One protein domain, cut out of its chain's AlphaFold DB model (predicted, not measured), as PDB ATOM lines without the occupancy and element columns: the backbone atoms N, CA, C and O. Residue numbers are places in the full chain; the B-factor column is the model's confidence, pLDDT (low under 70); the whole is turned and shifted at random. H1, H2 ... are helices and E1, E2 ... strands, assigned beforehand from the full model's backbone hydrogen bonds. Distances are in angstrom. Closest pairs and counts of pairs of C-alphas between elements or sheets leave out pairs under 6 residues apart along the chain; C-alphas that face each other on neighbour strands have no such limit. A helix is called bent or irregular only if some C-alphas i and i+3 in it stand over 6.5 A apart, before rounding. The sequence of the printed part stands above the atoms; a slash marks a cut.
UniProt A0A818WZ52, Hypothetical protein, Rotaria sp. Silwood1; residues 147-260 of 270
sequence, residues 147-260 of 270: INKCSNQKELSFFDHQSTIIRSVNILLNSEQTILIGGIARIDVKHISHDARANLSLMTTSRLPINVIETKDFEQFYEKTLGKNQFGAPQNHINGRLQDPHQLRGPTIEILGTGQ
ATOM      1  N   ILE A 147     188.479 150.092 179.197       67.44
ATOM      2  CA  ILE A 147     187.544 151.081 178.650       67.44
ATOM      3  C   ILE A 147     187.410 150.998 177.120       67.44
ATOM      4  O   ILE A 147     186.349 151.307 176.585       67.44
ATOM      5  N   ASN A 148     188.428 150.494 176.414       67.88
ATOM      6  CA  ASN A 148     188.369 150.270 174.966       67.88
ATOM      7  C   ASN A 148     187.406 149.123 174.603       67.88
ATOM      8  O   ASN A 148     187.000 149.003 173.447       67.88
ATOM      9  N   LYS A 149     187.003 148.290 175.579       69.62
ATOM     10  CA  LYS A 149     185.944 147.285 175.392       69.62
ATOM     11  C   LYS A 149     184.544 147.909 175.360       69.62
ATOM     12  O   LYS A 149     183.613 147.247 174.899       69.62
ATOM     13  N   CYS A 150     184.389 149.163 175.788       71.62
ATOM     14  CA  CYS A 150     183.140 149.919 175.694       71.62
ATOM     15  C   CYS A 150     183.067 150.659 174.347       71.62
ATOM     16  O   CYS A 150     184.009 151.339 173.953       71.62
ATOM     17  N   SER A 151     181.960 150.521 173.617       70.81
ATOM     18  CA  SER A 151     181.722 151.205 172.334       70.81
ATOM     19  C   SER A 151     181.065 152.570 172.492       70.81
ATOM     20  O   SER A 151     181.289 153.457 171.673       70.81
ATOM     21  N   ASN A 152     180.205 152.726 173.502       74.50
ATOM     22  CA  ASN A 152     179.257 153.838 173.552       74.50
ATOM     23  C   ASN A 152     179.409 154.671 174.822       74.50
ATOM     24  O   ASN A 152     179.708 154.151 175.893       74.50
ATOM     25  N   GLN A 153     179.039 155.953 174.739       72.94
ATOM     26  CA  GLN A 153     179.037 156.862 175.892       72.94
ATOM     27  C   GLN A 153     178.188 156.347 177.069       72.94
ATOM     28  O   GLN A 153     178.521 156.588 178.224       72.94
ATOM     29  N   LYS A 154     177.113 155.595 176.784       78.19
ATOM     30  CA  LYS A 154     176.274 154.944 177.806       78.19
ATOM     31  C   LYS A 154     176.995 153.834 178.576       78.19
ATOM     32  O   LYS A 154     176.626 153.563 179.705       78.19
ATOM     33  N   GLU A 155     177.967 153.165 177.966       78.75
ATOM     34  CA  GLU A 155     178.781 152.146 178.641       78.75
ATOM     35  C   GLU A 155     179.903 152.817 179.434       78.75
ATOM     36  O   GLU A 155     180.158 152.467 180.581       78.75
ATOM     37  N   LEU A 156     180.511 153.857 178.854       78.12
ATOM     38  CA  LEU A 156     181.524 154.675 179.517       78.12
ATOM     39  C   LEU A 156     180.984 155.357 180.781       78.12
ATOM     40  O   LEU A 156     181.707 155.484 181.765       78.12
ATOM     41  N   SER A 157     179.701 155.729 180.805       79.62
ATOM     42  CA  SER A 157     179.079 156.337 181.984       79.62
ATOM     43  C   SER A 157     178.965 155.390 183.186       79.62
ATOM     44  O   SER A 157     178.775 155.871 184.305       79.62
ATOM     45  N   PHE A 158     179.124 154.070 183.020       78.50
ATOM     46  CA  PHE A 158     179.258 153.160 184.165       78.50
ATOM     47  C   PHE A 158     180.575 153.386 184.921       78.50
ATOM     48  O   PHE A 158     180.611 153.167 186.131       78.50
ATOM     49  N   PHE A 159     181.617 153.865 184.236       75.88
ATOM     50  CA  PHE A 159     182.974 154.062 184.765       75.88
ATOM     51  C   PHE A 159     183.301 155.521 185.101       75.88
ATOM     52  O   PHE A 159     184.377 155.806 185.615       75.88
ATOM     53  N   ASP A 160     182.405 156.461 184.801       70.75
ATOM     54  CA  ASP A 160     182.661 157.883 185.015       70.75
ATOM     55  C   ASP A 160     182.682 158.250 186.510       70.75
ATOM     56  O   ASP A 160     181.639 158.368 187.167       70.75
ATOM     57  N   HIS A 161     183.893 158.444 187.037       63.12
ATOM     58  CA  HIS A 161     184.188 158.762 188.435       63.12
ATOM     59  C   HIS A 161     183.746 160.156 188.884       63.12
ATOM     60  O   HIS A 161     183.682 160.393 190.087       63.12
ATOM     61  N   GLN A 162     183.383 161.071 187.974       56.78
ATOM     62  CA  GLN A 162     182.892 162.397 188.379       56.78
ATOM     63  C   GLN A 162     181.555 162.322 189.136       56.78
ATOM     64  O   GLN A 162     181.192 163.253 189.849       56.78
ATOM     65  N   SER A 163     180.832 161.202 189.010       53.03
ATOM     66  CA  SER A 163     179.540 160.968 189.669       53.03
ATOM     67  C   SER A 163     179.343 159.536 190.189       53.03
ATOM     68  O   SER A 163     178.250 159.200 190.654       53.03
ATOM     69  N   THR A 164     180.356 158.664 190.106       55.41
ATOM     70  CA  THR A 164     180.276 157.299 190.653       55.41
ATOM     71  C   THR A 164     180.995 157.191 191.986       55.41
ATOM     72  O   THR A 164     182.214 157.281 192.086       55.41
ATOM     73  N   ILE A 165     180.204 156.937 193.027       67.12
ATOM     74  CA  ILE A 165     180.700 156.500 194.328       67.12
ATOM     75  C   ILE A 165     181.335 155.119 194.126       67.12
ATOM     76  O   ILE A 165     180.671 154.200 193.632       67.12
ATOM     77  N   ILE A 166     182.610 154.972 194.503       77.31
ATOM     78  CA  ILE A 166     183.229 153.650 194.636       77.31
ATOM     79  C   ILE A 166     182.452 152.919 195.727       77.31
ATOM     80  O   ILE A 166     182.445 153.321 196.890       77.31
ATOM     81  N   ARG A 167     181.754 151.858 195.333       78.44
ATOM     82  CA  ARG A 167     181.004 151.004 196.239       78.44
ATOM     83  C   ARG A 167     181.942 149.929 196.764       78.44
ATOM     84  O   ARG A 167     182.507 149.174 195.978       78.44
ATOM     85  N   SER A 168     182.047 149.847 198.086       85.38
ATOM     86  CA  SER A 168     182.575 148.663 198.758       85.38
ATOM     87  C   SER A 168     181.423 147.693 199.026       85.38
ATOM     88  O   SER A 168     180.402 148.080 199.605       85.38
ATOM     89  N   VAL A 169     181.550 146.455 198.553       88.25
ATOM     90  CA  VAL A 169     180.590 145.372 198.794       88.25
ATOM     91  C   VAL A 169     181.333 144.192 199.395       88.25
ATOM     92  O   VAL A 169     182.218 143.634 198.755       88.25
ATOM     93  N   ASN A 170     180.943 143.788 200.603       91.25
ATOM     94  CA  ASN A 170     181.464 142.580 201.235       91.25
ATOM     95  C   ASN A 170     180.609 141.379 200.829       91.25
ATOM     96  O   ASN A 170     179.392 141.386 201.029       91.25
ATOM     97  N   ILE A 171     181.245 140.366 200.248       92.31
ATOM     98  CA  ILE A 171     180.600 139.153 199.751       92.31
ATOM     99  C   ILE A 171     181.242 137.955 200.439       92.31
ATOM    100  O   ILE A 171     182.448 137.740 200.339       92.31
ATOM    101  N   LEU A 172     180.415 137.154 201.108       92.19
ATOM    102  CA  LEU A 172     180.838 135.874 201.655       92.19
ATOM    103  C   LEU A 172     180.689 134.794 200.580       92.19
ATOM    104  O   LEU A 172     179.583 134.560 200.094       92.19
ATOM    105  N   LEU A 173     181.797 134.153 200.225       91.69
ATOM    106  CA  LEU A 173     181.892 133.189 199.137       91.69
ATOM    107  C   LEU A 173     182.125 131.776 199.661       91.69
ATOM    108  O   LEU A 173     182.933 131.543 200.566       91.69
ATOM    109  N   ASN A 174     181.434 130.838 199.028       92.25
ATOM    110  CA  ASN A 174     181.644 129.407 199.163       92.25
ATOM    111  C   ASN A 174     182.425 128.874 197.955       92.25
ATOM    112  O   ASN A 174     182.550 129.544 196.927       92.25
ATOM    113  N   SER A 175     182.916 127.642 198.080       92.69
ATOM    114  CA  SER A 175     183.463 126.897 196.944       92.69
ATOM    115  C   SER A 175     182.420 126.759 195.833       92.69
ATOM    116  O   SER A 175     181.225 126.664 196.119       92.69
ATOM    117  N   GLU A 176     182.877 126.709 194.583       93.62
ATOM    118  CA  GLU A 176     182.041 126.542 193.385       93.62
ATOM    119  C   GLU A 176     181.039 127.692 193.167       93.62
ATOM    120  O   GLU A 176     179.925 127.495 192.668       93.62
ATOM    121  N   GLN A 177     181.429 128.915 193.546       94.38
ATOM    122  CA  GLN A 177     180.689 130.138 193.236       94.38
ATOM    123  C   GLN A 177     181.441 131.027 192.249       94.38
ATOM    124  O   GLN A 177     182.661 131.185 192.305       94.38
ATOM    125  N   THR A 178     180.676 131.671 191.377       93.31
ATOM    126  CA  THR A 178     181.147 132.621 190.377       93.31
ATOM    127  C   THR A 178     180.573 134.002 190.664       93.31
ATOM    128  O   THR A 178     179.366 134.171 190.847       93.31
ATOM    129  N   ILE A 179     181.444 135.007 190.661       93.00
ATOM    130  CA  ILE A 179     181.083 136.421 190.734       93.00
ATOM    131  C   ILE A 179     181.208 137.026 189.343       93.00
ATOM    132  O   ILE A 179     182.254 136.910 188.703       93.00
ATOM    133  N   LEU A 180     180.165 137.720 188.900       91.31
ATOM    134  CA  LEU A 180     180.164 138.517 187.678       91.31
ATOM    135  C   LEU A 180     180.005 139.990 188.017       91.31
ATOM    136  O   LEU A 180     179.069 140.374 188.721       91.31
ATOM    137  N   ILE A 181     180.912 140.804 187.485       90.19
ATOM    138  CA  ILE A 181     180.907 142.259 187.618       90.19
ATOM    139  C   ILE A 181     180.603 142.818 186.232       90.19
ATOM    140  O   ILE A 181     181.473 142.879 185.359       90.19
ATOM    141  N   GLY A 182     179.338 143.171 186.016       88.62
ATOM    142  CA  GLY A 182     178.821 143.504 184.696       88.62
ATOM    143  C   GLY A 182     179.190 142.462 183.639       88.62
ATOM    144  O   GLY A 182     179.159 141.261 183.902       88.62
ATOM    145  N   GLY A 183     179.560 142.925 182.448       85.19
ATOM    146  CA  GLY A 183     180.130 142.095 181.384       85.19
ATOM    147  C   GLY A 183     181.654 142.197 181.288       85.19
ATOM    148  O   GLY A 183     182.214 141.822 180.262       85.19
ATOM    149  N   ILE A 184     182.330 142.762 182.296       83.19
ATOM    150  CA  ILE A 184     183.761 143.099 182.217       83.19
ATOM    151  C   ILE A 184     184.671 142.164 183.004       83.19
ATOM    152  O   ILE A 184     185.839 142.041 182.646       83.19
ATOM    153  N   ALA A 185     184.173 141.530 184.065       87.38
ATOM    154  CA  ALA A 185     184.997 140.678 184.904       87.38
ATOM    155  C   ALA A 185     184.214 139.515 185.506       87.38
ATOM    156  O   ALA A 185     183.020 139.614 185.803       87.38
ATOM    157  N   ARG A 186     184.946 138.418 185.700       89.69
ATOM    158  CA  ARG A 186     184.480 137.167 186.281       89.69
ATOM    159  C   ARG A 186     185.521 136.668 187.278       89.69
ATOM    160  O   ARG A 186     186.707 136.662 186.963       89.69
ATOM    161  N   ILE A 187     185.071 136.237 188.450       91.06
ATOM    162  CA  ILE A 187     185.908 135.578 189.456       91.06
ATOM    163  C   ILE A 187     185.249 134.246 189.797       91.06
ATOM    164  O   ILE A 187     184.108 134.230 190.247       91.06
ATOM    165  N   ASP A 188     185.969 133.146 189.590       91.50
ATOM    166  CA  ASP A 188     185.505 131.799 189.925       91.50
ATOM    167  C   ASP A 188     186.242 131.279 191.157       91.50
ATOM    168  O   ASP A 188     187.467 131.131 191.149       91.50
ATOM    169  N   VAL A 189     185.491 130.954 192.204       92.31
ATOM    170  CA  VAL A 189     186.015 130.307 193.404       92.31
ATOM    171  C   VAL A 189     186.009 128.802 193.180       92.31
ATOM    172  O   VAL A 189     185.000 128.137 193.389       92.31
ATOM    173  N   LYS A 190     187.150 128.259 192.751       90.50
ATOM    174  CA  LYS A 190     187.284 126.822 192.470       90.50
ATOM    175  C   LYS A 190     187.239 125.977 193.738       90.50
ATOM    176  O   LYS A 190     186.485 125.025 193.826       90.50
ATOM    177  N   HIS A 191     188.066 126.312 194.720       90.06
ATOM    178  CA  HIS A 191     188.204 125.507 195.925       90.06
ATOM    179  C   HIS A 191     188.538 126.391 197.121       90.06
ATOM    180  O   HIS A 191     189.382 127.281 197.019       90.06
ATOM    181  N   ILE A 192     187.911 126.109 198.262       90.00
ATOM    182  CA  ILE A 192     188.266 126.673 199.567       90.00
ATOM    183  C   ILE A 192     188.560 125.505 200.509       90.00
ATOM    184  O   ILE A 192     187.779 124.559 200.601       90.00
ATOM    185  N   SER A 193     189.702 125.547 201.193       85.81
ATOM    186  CA  SER A 193     190.104 124.495 202.124       85.81
ATOM    187  C   SER A 193     189.344 124.567 203.457       85.81
ATOM    188  O   SER A 193     188.886 125.626 203.877       85.81
ATOM    189  N   HIS A 194     189.254 123.423 204.144       72.88
ATOM    190  CA  HIS A 194     188.862 123.315 205.559       72.88
ATOM    191  C   HIS A 194     187.512 123.942 205.947       72.88
ATOM    192  O   HIS A 194     187.458 124.694 206.916       72.88
ATOM    193  N   ASP A 195     186.433 123.634 205.217       75.62
ATOM    194  CA  ASP A 195     185.057 124.097 205.514       75.62
ATOM    195  C   ASP A 195     184.941 125.627 205.721       75.62
ATOM    196  O   ASP A 195     183.983 126.147 206.300       75.62
ATOM    197  N   ALA A 196     185.955 126.363 205.257       82.69
ATOM    198  CA  ALA A 196     186.075 127.792 205.429       82.69
ATOM    199  C   ALA A 196     185.242 128.523 204.375       82.69
ATOM    200  O   ALA A 196     184.762 127.957 203.390       82.69
ATOM    201  N   ARG A 197     185.096 129.831 204.576       85.81
ATOM    202  CA  ARG A 197     184.489 130.741 203.606       85.81
ATOM    203  C   ARG A 197     185.442 131.886 203.333       85.81
ATOM    204  O   ARG A 197     186.134 132.343 204.240       85.81
ATOM    205  N   ALA A 198     185.454 132.356 202.094       88.25
ATOM    206  CA  ALA A 198     186.245 133.513 201.710       88.25
ATOM    207  C   ALA A 198     185.390 134.774 201.852       88.25
ATOM    208  O   ALA A 198     184.258 134.815 201.373       88.25
ATOM    209  N   ASN A 199     185.920 135.805 202.507       90.06
ATOM    210  CA  ASN A 199     185.297 137.124 202.526       90.06
ATOM    211  C   ASN A 199     185.983 138.002 201.477       90.06
ATOM    212  O   ASN A 199     187.188 138.223 201.557       90.06
ATOM    213  N   LEU A 200     185.223 138.473 200.490       91.06
ATOM    214  CA  LEU A 200     185.713 139.349 199.435       91.06
ATOM    215  C   LEU A 200     185.130 140.752 199.607       91.06
ATOM    216  O   LEU A 200     183.923 140.948 199.462       91.06
ATOM    217  N   SER A 201     186.001 141.733 199.833       90.62
ATOM    218  CA  SER A 201     185.658 143.156 199.789       90.62
ATOM    219  C   SER A 201     185.852 143.694 198.372       90.62
ATOM    220  O   SER A 201     186.947 144.077 197.972       90.62
ATOM    221  N   LEU A 202     184.779 143.709 197.584       90.56
ATOM    222  CA  LEU A 202     184.799 144.196 196.209       90.56
ATOM    223  C   LEU A 202     184.659 145.722 196.171       90.56
ATOM    224  O   LEU A 202     183.625 146.260 196.572       90.56
ATOM    225  N   MET A 203     185.662 146.405 195.617       88.56
ATOM    226  CA  MET A 203     185.627 147.845 195.349       88.56
ATOM    227  C   MET A 203     185.404 148.092 193.857       88.56
ATOM    228  O   MET A 203     186.276 147.834 193.033       88.56
ATOM    229  N   THR A 204     184.219 148.576 193.489       85.12
ATOM    230  CA  THR A 204     183.877 148.859 192.087       85.12
ATOM    231  C   THR A 204     182.873 150.004 191.981       85.12
ATOM    232  O   THR A 204     182.357 150.497 192.983       85.12
ATOM    233  N   THR A 205     182.588 150.467 190.768       84.38
ATOM    234  CA  THR A 205     181.531 151.457 190.519       84.38
ATOM    235  C   THR A 205     180.172 150.939 190.999       84.38
ATOM    236  O   THR A 205     179.789 149.798 190.738       84.38
ATOM    237  N   SER A 206     179.399 151.798 191.666       82.69
ATOM    238  CA  SER A 206     178.045 151.470 192.129       82.69
ATOM    239  C   SER A 206     177.043 151.184 191.002       82.69
ATOM    240  O   SER A 206     175.960 150.668 191.274       82.69
ATOM    241  N   ARG A 207     177.388 151.511 189.748       83.75
ATOM    242  CA  ARG A 207     176.506 151.360 188.581       83.75
ATOM    243  C   ARG A 207     176.589 149.984 187.928       83.75
ATOM    244  O   ARG A 207     175.670 149.626 187.195       83.75
ATOM    245  N   LEU A 208     177.668 149.230 188.144       86.44
ATOM    246  CA  LEU A 208     177.798 147.905 187.544       86.44
ATOM    247  C   LEU A 208     177.034 146.859 188.364       86.44
ATOM    248  O   LEU A 208     177.175 146.815 189.589       86.44
ATOM    249  N   PRO A 209     176.239 145.997 187.708       89.88
ATOM    250  CA  PRO A 209     175.554 144.919 188.398       89.88
ATOM    251  C   PRO A 209     176.571 143.879 188.874       89.88
ATOM    252  O   PRO A 209     177.460 143.476 188.123       89.88
ATOM    253  N   ILE A 210     176.414 143.433 190.119       91.69
ATOM    254  CA  ILE A 210     177.209 142.358 190.716       91.69
ATOM    255  C   ILE A 210     176.282 141.162 190.904       91.69
ATOM    256  O   ILE A 210     175.261 141.280 191.581       91.69
ATOM    257  N   ASN A 211     176.636 140.024 190.312       93.06
ATOM    258  CA  ASN A 211     175.882 138.781 190.439       93.06
ATOM    259  C   ASN A 211     176.774 137.705 191.052       93.06
ATOM    260  O   ASN A 211     177.898 137.513 190.596       93.06
ATOM    261  N   VAL A 212     176.260 137.003 192.060       94.44
ATOM    262  CA  VAL A 212     176.914 135.845 192.679       94.44
ATOM    263  C   VAL A 212     176.041 134.636 192.394       94.44
ATOM    264  O   VAL A 212     174.862 134.634 192.746       94.44
ATOM    265  N   ILE A 213     176.600 133.644 191.712       94.81
ATOM    266  CA  ILE A 213     175.878 132.464 191.227       94.81
ATOM    267  C   ILE A 213     176.709 131.205 191.451       94.81
ATOM    268  O   ILE A 213     177.923 131.281 191.619       94.81
ATOM    269  N   GLU A 214     176.070 130.039 191.454       95.62
ATOM    270  CA  GLU A 214     176.799 128.769 191.459       95.62
ATOM    271  C   GLU A 214     177.500 128.569 190.111       95.62
ATOM    272  O   GLU A 214     176.920 128.825 189.052       95.62
ATOM    273  N   THR A 215     178.746 128.096 190.130       92.44
ATOM    274  CA  THR A 215     179.576 127.969 188.921       92.44
ATOM    275  C   THR A 215     178.952 127.028 187.887       92.44
ATOM    276  O   THR A 215     179.075 127.265 186.688       92.44
ATOM    277  N   LYS A 216     178.202 126.009 188.326       94.00
ATOM    278  CA  LYS A 216     177.459 125.100 187.435       94.00
ATOM    279  C   LYS A 216     176.335 125.791 186.648       94.00
ATOM    280  O   LYS A 216     176.042 125.383 185.529       94.00
ATOM    281  N   ASP A 217     175.738 126.843 187.211       93.94
ATOM    282  CA  ASP A 217     174.608 127.568 186.619       93.94
ATOM    283  C   ASP A 217     175.078 128.784 185.802       93.94
ATOM    284  O   ASP A 217     174.263 129.488 185.197       93.94
ATOM    285  N   PHE A 218     176.395 129.036 185.768       90.88
ATOM    286  CA  PHE A 218     176.993 130.199 185.116       90.88
ATOM    287  C   PHE A 218     176.569 130.328 183.654       90.88
ATOM    288  O   PHE A 218     176.091 131.391 183.269       90.88
ATOM    289  N   GLU A 219     176.704 129.270 182.852       89.31
ATOM    290  CA  GLU A 219     176.433 129.344 181.409       89.31
ATOM    291  C   GLU A 219     174.960 129.695 181.143       89.31
ATOM    292  O   GLU A 219     174.650 130.624 180.397       89.31
ATOM    293  N   GLN A 220     174.037 129.043 181.859       91.00
ATOM    294  CA  GLN A 220     172.604 129.312 181.736       91.00
ATOM    295  C   GLN A 220     172.246 130.740 182.180       91.00
ATOM    296  O   GLN A 220     171.436 131.422 181.540       91.00
ATOM    297  N   PHE A 221     172.827 131.206 183.288       91.12
ATOM    298  CA  PHE A 221     172.637 132.576 183.754       91.12
ATOM    299  C   PHE A 221     173.201 133.583 182.750       91.12
ATOM    300  O   PHE A 221     172.558 134.603 182.482       91.12
ATOM    301  N   TYR A 222     174.374 133.295 182.186       88.38
ATOM    302  CA  TYR A 222     175.068 134.171 181.262       88.38
ATOM    303  C   TYR A 222     174.240 134.384 179.998       88.38
ATOM    304  O   TYR A 222     173.893 135.524 179.702       88.38
ATOM    305  N   GLU A 223     173.804 133.314 179.331       85.94
ATOM    306  CA  GLU A 223     172.962 133.385 178.128       85.94
ATOM    307  C   GLU A 223     171.649 134.147 178.368       85.94
ATOM    308  O   GLU A 223     171.244 135.008 177.578       85.94
ATOM    309  N   LYS A 224     170.985 133.887 179.500       87.38
ATOM    310  CA  LYS A 224     169.725 134.554 179.856       87.38
ATOM    311  C   LYS A 224     169.916 136.048 180.115       87.38
ATOM    312  O   LYS A 224     169.081 136.858 179.708       87.38
ATOM    313  N   THR A 225     170.989 136.413 180.808       86.12
ATOM    314  CA  THR A 225     171.332 137.807 181.135       86.12
ATOM    315  C   THR A 225     171.804 138.556 179.891       86.12
ATOM    316  O   THR A 225     171.447 139.721 179.693       86.12
ATOM    317  N   LEU A 226     172.516 137.852 179.007       82.62
ATOM    318  CA  LEU A 226     172.971 138.321 177.708       82.62
ATOM    319  C   LEU A 226     171.789 138.693 176.807       82.62
ATOM    320  O   LEU A 226     171.744 139.804 176.280       82.62
ATOM    321  N   GLY A 227     170.792 137.809 176.694       72.00
ATOM    322  CA  GLY A 227     169.574 138.064 175.918       72.00
ATOM    323  C   GLY A 227     168.743 139.243 176.439       72.00
ATOM    324  O   GLY A 227     168.038 139.893 175.669       72.00
ATOM    325  N   LYS A 228     168.855 139.564 177.735       80.00
ATOM    326  CA  LYS A 228     168.157 140.690 178.381       80.00
ATOM    327  C   LYS A 228     168.984 141.978 178.471       80.00
ATOM    328  O   LYS A 228     168.449 142.989 178.918       80.00
ATOM    329  N   ASN A 229     170.259 141.954 178.077       74.19
ATOM    330  CA  ASN A 229     171.205 143.075 178.180       74.19
ATOM    331  C   ASN A 229     171.336 143.649 179.599       74.19
ATOM    332  O   ASN A 229     171.446 144.855 179.805       74.19
ATOM    333  N   GLN A 230     171.346 142.758 180.590       82.88
ATOM    334  CA  GLN A 230     171.376 143.113 182.013       82.88
ATOM    335  C   GLN A 230     172.791 143.182 182.610       82.88
ATOM    336  O   GLN A 230     172.940 143.409 183.805       82.88
ATOM    337  N   PHE A 231     173.836 143.040 181.791       83.81
ATOM    338  CA  PHE A 231     175.235 143.145 182.224       83.81
ATOM    339  C   PHE A 231     175.734 144.588 182.420       83.81
ATOM    340  O   PHE A 231     176.834 144.797 182.923       83.81
ATOM    341  N   GLY A 232     174.948 145.602 182.054       83.94
ATOM    342  CA  GLY A 232     175.344 147.008 182.174       83.94
ATOM    343  C   GLY A 232     176.347 147.426 181.096       83.94
ATOM    344  O   GLY A 232     175.946 148.072 180.126       83.94
ATOM    345  N   ALA A 233     177.617 147.039 181.255       81.50
ATOM    346  CA  ALA A 233     178.694 147.295 180.300       81.50
ATOM    347  C   ALA A 233     179.669 146.098 180.193       81.50
ATOM    348  O   ALA A 233     180.001 145.507 181.225       81.50
ATOM    349  N   PRO A 234     180.169 145.769 178.984       77.31
ATOM    350  CA  PRO A 234     179.636 146.196 177.684       77.31
ATOM    351  C   PRO A 234     178.229 145.614 177.438       77.31
ATOM    352  O   PRO A 234     177.782 144.713 178.145       77.31
ATOM    353  N   GLN A 235     177.494 146.145 176.465       75.31
ATOM    354  CA  GLN A 235     176.172 145.659 176.066       75.31
ATOM    355  C   GLN A 235     176.292 144.739 174.849       75.31
ATOM    356  O   GLN A 235     177.034 145.018 173.908       75.31
ATOM    357  N   ASN A 236     175.528 143.645 174.830       68.56
ATOM    358  CA  ASN A 236     175.638 142.634 173.774       68.56
ATOM    359  C   ASN A 236     175.084 143.099 172.416       68.56
ATOM    360  O   ASN A 236     175.418 142.537 171.377       68.56
ATOM    361  N   HIS A 237     174.256 144.147 172.406       61.16
ATOM    362  CA  HIS A 237     173.663 144.702 171.188       61.16
ATOM    363  C   HIS A 237     174.688 145.180 170.149       61.16
ATOM    364  O   HIS A 237     174.338 145.330 168.981       61.16
ATOM    365  N   ILE A 238     175.931 145.442 170.563       54.19
ATOM    366  CA  ILE A 238     176.957 146.051 169.723       54.19
ATOM    367  C   ILE A 238     178.131 145.075 169.599       54.19
ATOM    368  O   ILE A 238     178.869 144.821 170.549       54.19
ATOM    369  N   ASN A 239     178.317 144.544 168.388       55.84
ATOM    370  CA  ASN A 239     179.517 143.824 167.935       55.84
ATOM    371  C   ASN A 239     179.771 142.420 168.516       55.84
ATOM    372  O   ASN A 239     180.875 141.909 168.358       55.84
ATOM    373  N   GLY A 240     178.800 141.781 169.179       61.16
ATOM    374  CA  GLY A 240     178.945 140.389 169.631       61.16
ATOM    375  C   GLY A 240     180.040 140.154 170.682       61.16
ATOM    376  O   GLY A 240     180.489 139.030 170.877       61.16
ATOM    377  N   ARG A 241     180.474 141.210 171.382       65.31
ATOM    378  CA  ARG A 241     181.597 141.179 172.342       65.31
ATOM    379  C   ARG A 241     181.364 140.309 173.573       65.31
ATOM    380  O   ARG A 241     182.314 139.936 174.238       65.31
ATOM    381  N   LEU A 242     180.109 140.009 173.880       71.94
ATOM    382  CA  LEU A 242     179.726 139.123 174.976       71.94
ATOM    383  C   LEU A 242     179.187 137.780 174.459       71.94
ATOM    384  O   LEU A 242     178.539 137.055 175.201       71.94
ATOM    385  N   GLN A 243     179.392 137.449 173.179       65.75
ATOM    386  CA  GLN A 243     178.915 136.177 172.623       65.75
ATOM    387  C   GLN A 243     179.739 134.983 173.097       65.75
ATOM    388  O   GLN A 243     179.212 133.878 173.143       65.75
ATOM    389  N   ASP A 244     181.005 135.202 173.457       69.00
ATOM    390  CA  ASP A 244     181.852 134.168 174.039       69.00
ATOM    391  C   ASP A 244     182.097 134.456 175.533       69.00
ATOM    392  O   ASP A 244     182.897 135.343 175.865       69.00
ATOM    393  N   PRO A 245     181.457 133.709 176.455       64.38
ATOM    394  CA  PRO A 245     181.689 133.853 177.891       64.38
ATOM    395  C   PRO A 245     183.138 133.540 178.293       64.38
ATOM    396  O   PRO A 245     183.583 133.932 179.377       64.38
ATOM    397  N   HIS A 246     183.906 132.853 177.440       64.62
ATOM    398  CA  HIS A 246     185.308 132.534 177.686       64.62
ATOM    399  C   HIS A 246     186.264 133.712 177.454       64.62
ATOM    400  O   HIS A 246     187.415 133.633 177.886       64.62
ATOM    401  N   GLN A 247     185.804 134.838 176.893       67.44
ATOM    402  CA  GLN A 247     186.607 136.068 176.793       67.44
ATOM    403  C   GLN A 247     186.942 136.697 178.154       67.44
ATOM    404  O   GLN A 247     187.839 137.535 178.243       67.44
ATOM    405  N   LEU A 248     186.253 136.288 179.224       71.06
ATOM    406  CA  LEU A 248     186.522 136.732 180.595       71.06
ATOM    407  C   LEU A 248     187.500 135.814 181.352       71.06
ATOM    408  O   LEU A 248     187.606 135.911 182.573       71.06
ATOM    409  N   ARG A 249     188.201 134.900 180.667       67.69
ATOM    410  CA  ARG A 249     189.159 133.993 181.316       67.69
ATOM    411  C   ARG A 249     190.430 134.729 181.743       67.69
ATOM    412  O   ARG A 249     191.160 135.261 180.912       67.69
ATOM    413  N   GLY A 250     190.704 134.696 183.044       74.81
ATOM    414  CA  GLY A 250     191.949 135.157 183.658       74.81
ATOM    415  C   GLY A 250     192.835 134.004 184.157       74.81
ATOM    416  O   GLY A 250     192.467 132.830 184.027       74.81
ATOM    417  N   PRO A 251     194.008 134.319 184.733       84.50
ATOM    418  CA  PRO A 251     194.872 133.324 185.359       84.50
ATOM    419  C   PRO A 251     194.193 132.687 186.581       84.50
ATOM    420  O   PRO A 251     193.375 133.308 187.255       84.50
ATOM    421  N   THR A 252     194.557 131.439 186.888       86.88
ATOM    422  CA  THR A 252     194.222 130.844 188.191       86.88
ATOM    423  C   THR A 252     195.244 131.323 189.212       86.88
ATOM    424  O   THR A 252     196.443 131.241 188.956       86.88
ATOM    425  N   ILE A 253     194.759 131.822 190.345       88.50
ATOM    426  CA  ILE A 253     195.576 132.288 191.463       88.50
ATOM    427  C   ILE A 253     195.228 131.481 192.712       88.50
ATOM    428  O   ILE A 253     194.073 131.101 192.905       88.50
ATOM    429  N   GLU A 254     196.227 131.228 193.548       88.69
ATOM    430  CA  GLU A 254     196.060 130.606 194.859       88.69
ATOM    431  C   GLU A 254     196.361 131.652 195.929       88.69
ATOM    432  O   GLU A 254     197.373 132.350 195.856       88.69
ATOM    433  N   ILE A 255     195.464 131.784 196.904       87.06
ATOM    434  CA  ILE A 255     195.579 132.762 197.985       87.06
ATOM    435  C   ILE A 255     195.587 131.999 199.306       87.06
ATOM    436  O   ILE A 255     194.687 131.205 199.582       87.06
ATOM    437  N   LEU A 256     196.611 132.244 200.121       86.19
ATOM    438  CA  LEU A 256     196.739 131.673 201.458       86.19
ATOM    439  C   LEU A 256     196.027 132.586 202.460       86.19
ATOM    440  O   LEU A 256     196.420 133.735 202.639       86.19
ATOM    441  N   GLY A 257     194.973 132.080 203.102       80.62
ATOM    442  CA  GLY A 257     194.219 132.835 204.104       80.62
ATOM    443  C   GLY A 257     195.038 133.101 205.369       80.62
ATOM    444  O   GLY A 257     195.655 132.184 205.909       80.62
ATOM    445  N   THR A 258     195.013 134.342 205.857       80.44
ATOM    446  CA  THR A 258     195.766 134.798 207.042       80.44
ATOM    447  C   THR A 258     194.926 134.851 208.326       80.44
ATOM    448  O   THR A 258     195.472 135.075 209.401       80.44
ATOM    449  N   GLY A 259     193.616 134.580 208.255       79.00
ATOM    450  CA  GLY A 259     192.701 134.581 209.403       79.00
ATOM    451  C   GLY A 259     191.516 135.529 209.205       79.00
ATOM    452  O   GLY A 259     191.164 135.849 208.075       79.00
ATOM    453  N   GLN A 260     190.867 135.943 210.299       80.25
ATOM    454  CA  GLN A 260     189.710 136.859 210.256       80.25
ATOM    455  C   GLN A 260     190.087 138.342 210.397       80.25
ATOM    456  O   GLN A 260     189.272 139.201 210.071       80.25
TER     457      GLN A 260
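This is residues 147 to 260 of the 270 residues of the protein "Hypothetical protein" of Rotaria sp. Silwood1 (UniProt A0A818WZ52). A small three-strand sheet, E3 - E2 - E5, has helix H2 over one face, and a longer two-strand ribbon, E1 and E4, lies loosely over the other face, only partly face to face with it. Short H1 lies off at one end, short H3 only grazes the sheet, and residues 249 to 260 run on past the E3 edge with no named element. The printed part has 114 residues, with the elements in the order H1 E1 E2 E3 E4 E5 H2 H3; both sheets are antiparallel. The class is mixed, helices and strands, with 53 residues, under half, in named elements. The whole is compact, with a radius of gyration of the C-alphas of 15.1 A and spans of 45 by 33 by 22 A.

In the larger sheet, E2, residues 177 to 181, is the inner strand. E3, residues 185 to 189, forms a hairpin with it; N 179 and O 187 are 2.8 A apart, within hydrogen-bond range. E5, residues 210 to 214, is its other antiparallel neighbour, with N 178 and O 213 2.8 A apart. H2, residues 215 to 228, is on this sheet, making two layers, a helix on one face of a sheet. Its height over the sheet is 9.5 A; it lies over E5 and along the strands, at 26 degrees to E5 on the local plane. E1, residues 166 to 173, and E4, residues 198 to 205, are antiparallel neighbours at 156 degrees, with N 169 and O 202 2.9 A apart. E1 and E5 are near each other, while E4 and H2 are apart. H3, residues 245 to 248, is close to H2 but not clearly touching; their closest C-alphas, of Tyr 222 and Pro 245, are 7.4 A apart. H1, residues 153 to 156, is apart from H2 and H3. In H2, 8 of 10 O i to N i+4 pairs are within hydrogen-bond range; H1 and H3 are too short for such a pair.

E2 begins at C-alpha 177 (180.689, 130.138, 193.236) and is 13.4 A long. E1 is 21.0 A long and E4 21.7 A. H2 is 20.1 A long and irregular, with C-alphas 216 and 219 7.4 A apart. H1 begins at C-alpha 153 (179.037, 156.862, 175.892), and H3 ends at C-alpha 248 (186.522, 136.732, 180.595).

The C-alphas farthest apart, of Gln 153 and His 194, are 45.8 A apart. The printed part has no cut. The link from H2 to H3, 16 residues, is long. Mean pLDDT of the printed part is 81.4; 20 residues are under 70, among them 161 to 165 and 236 to 241.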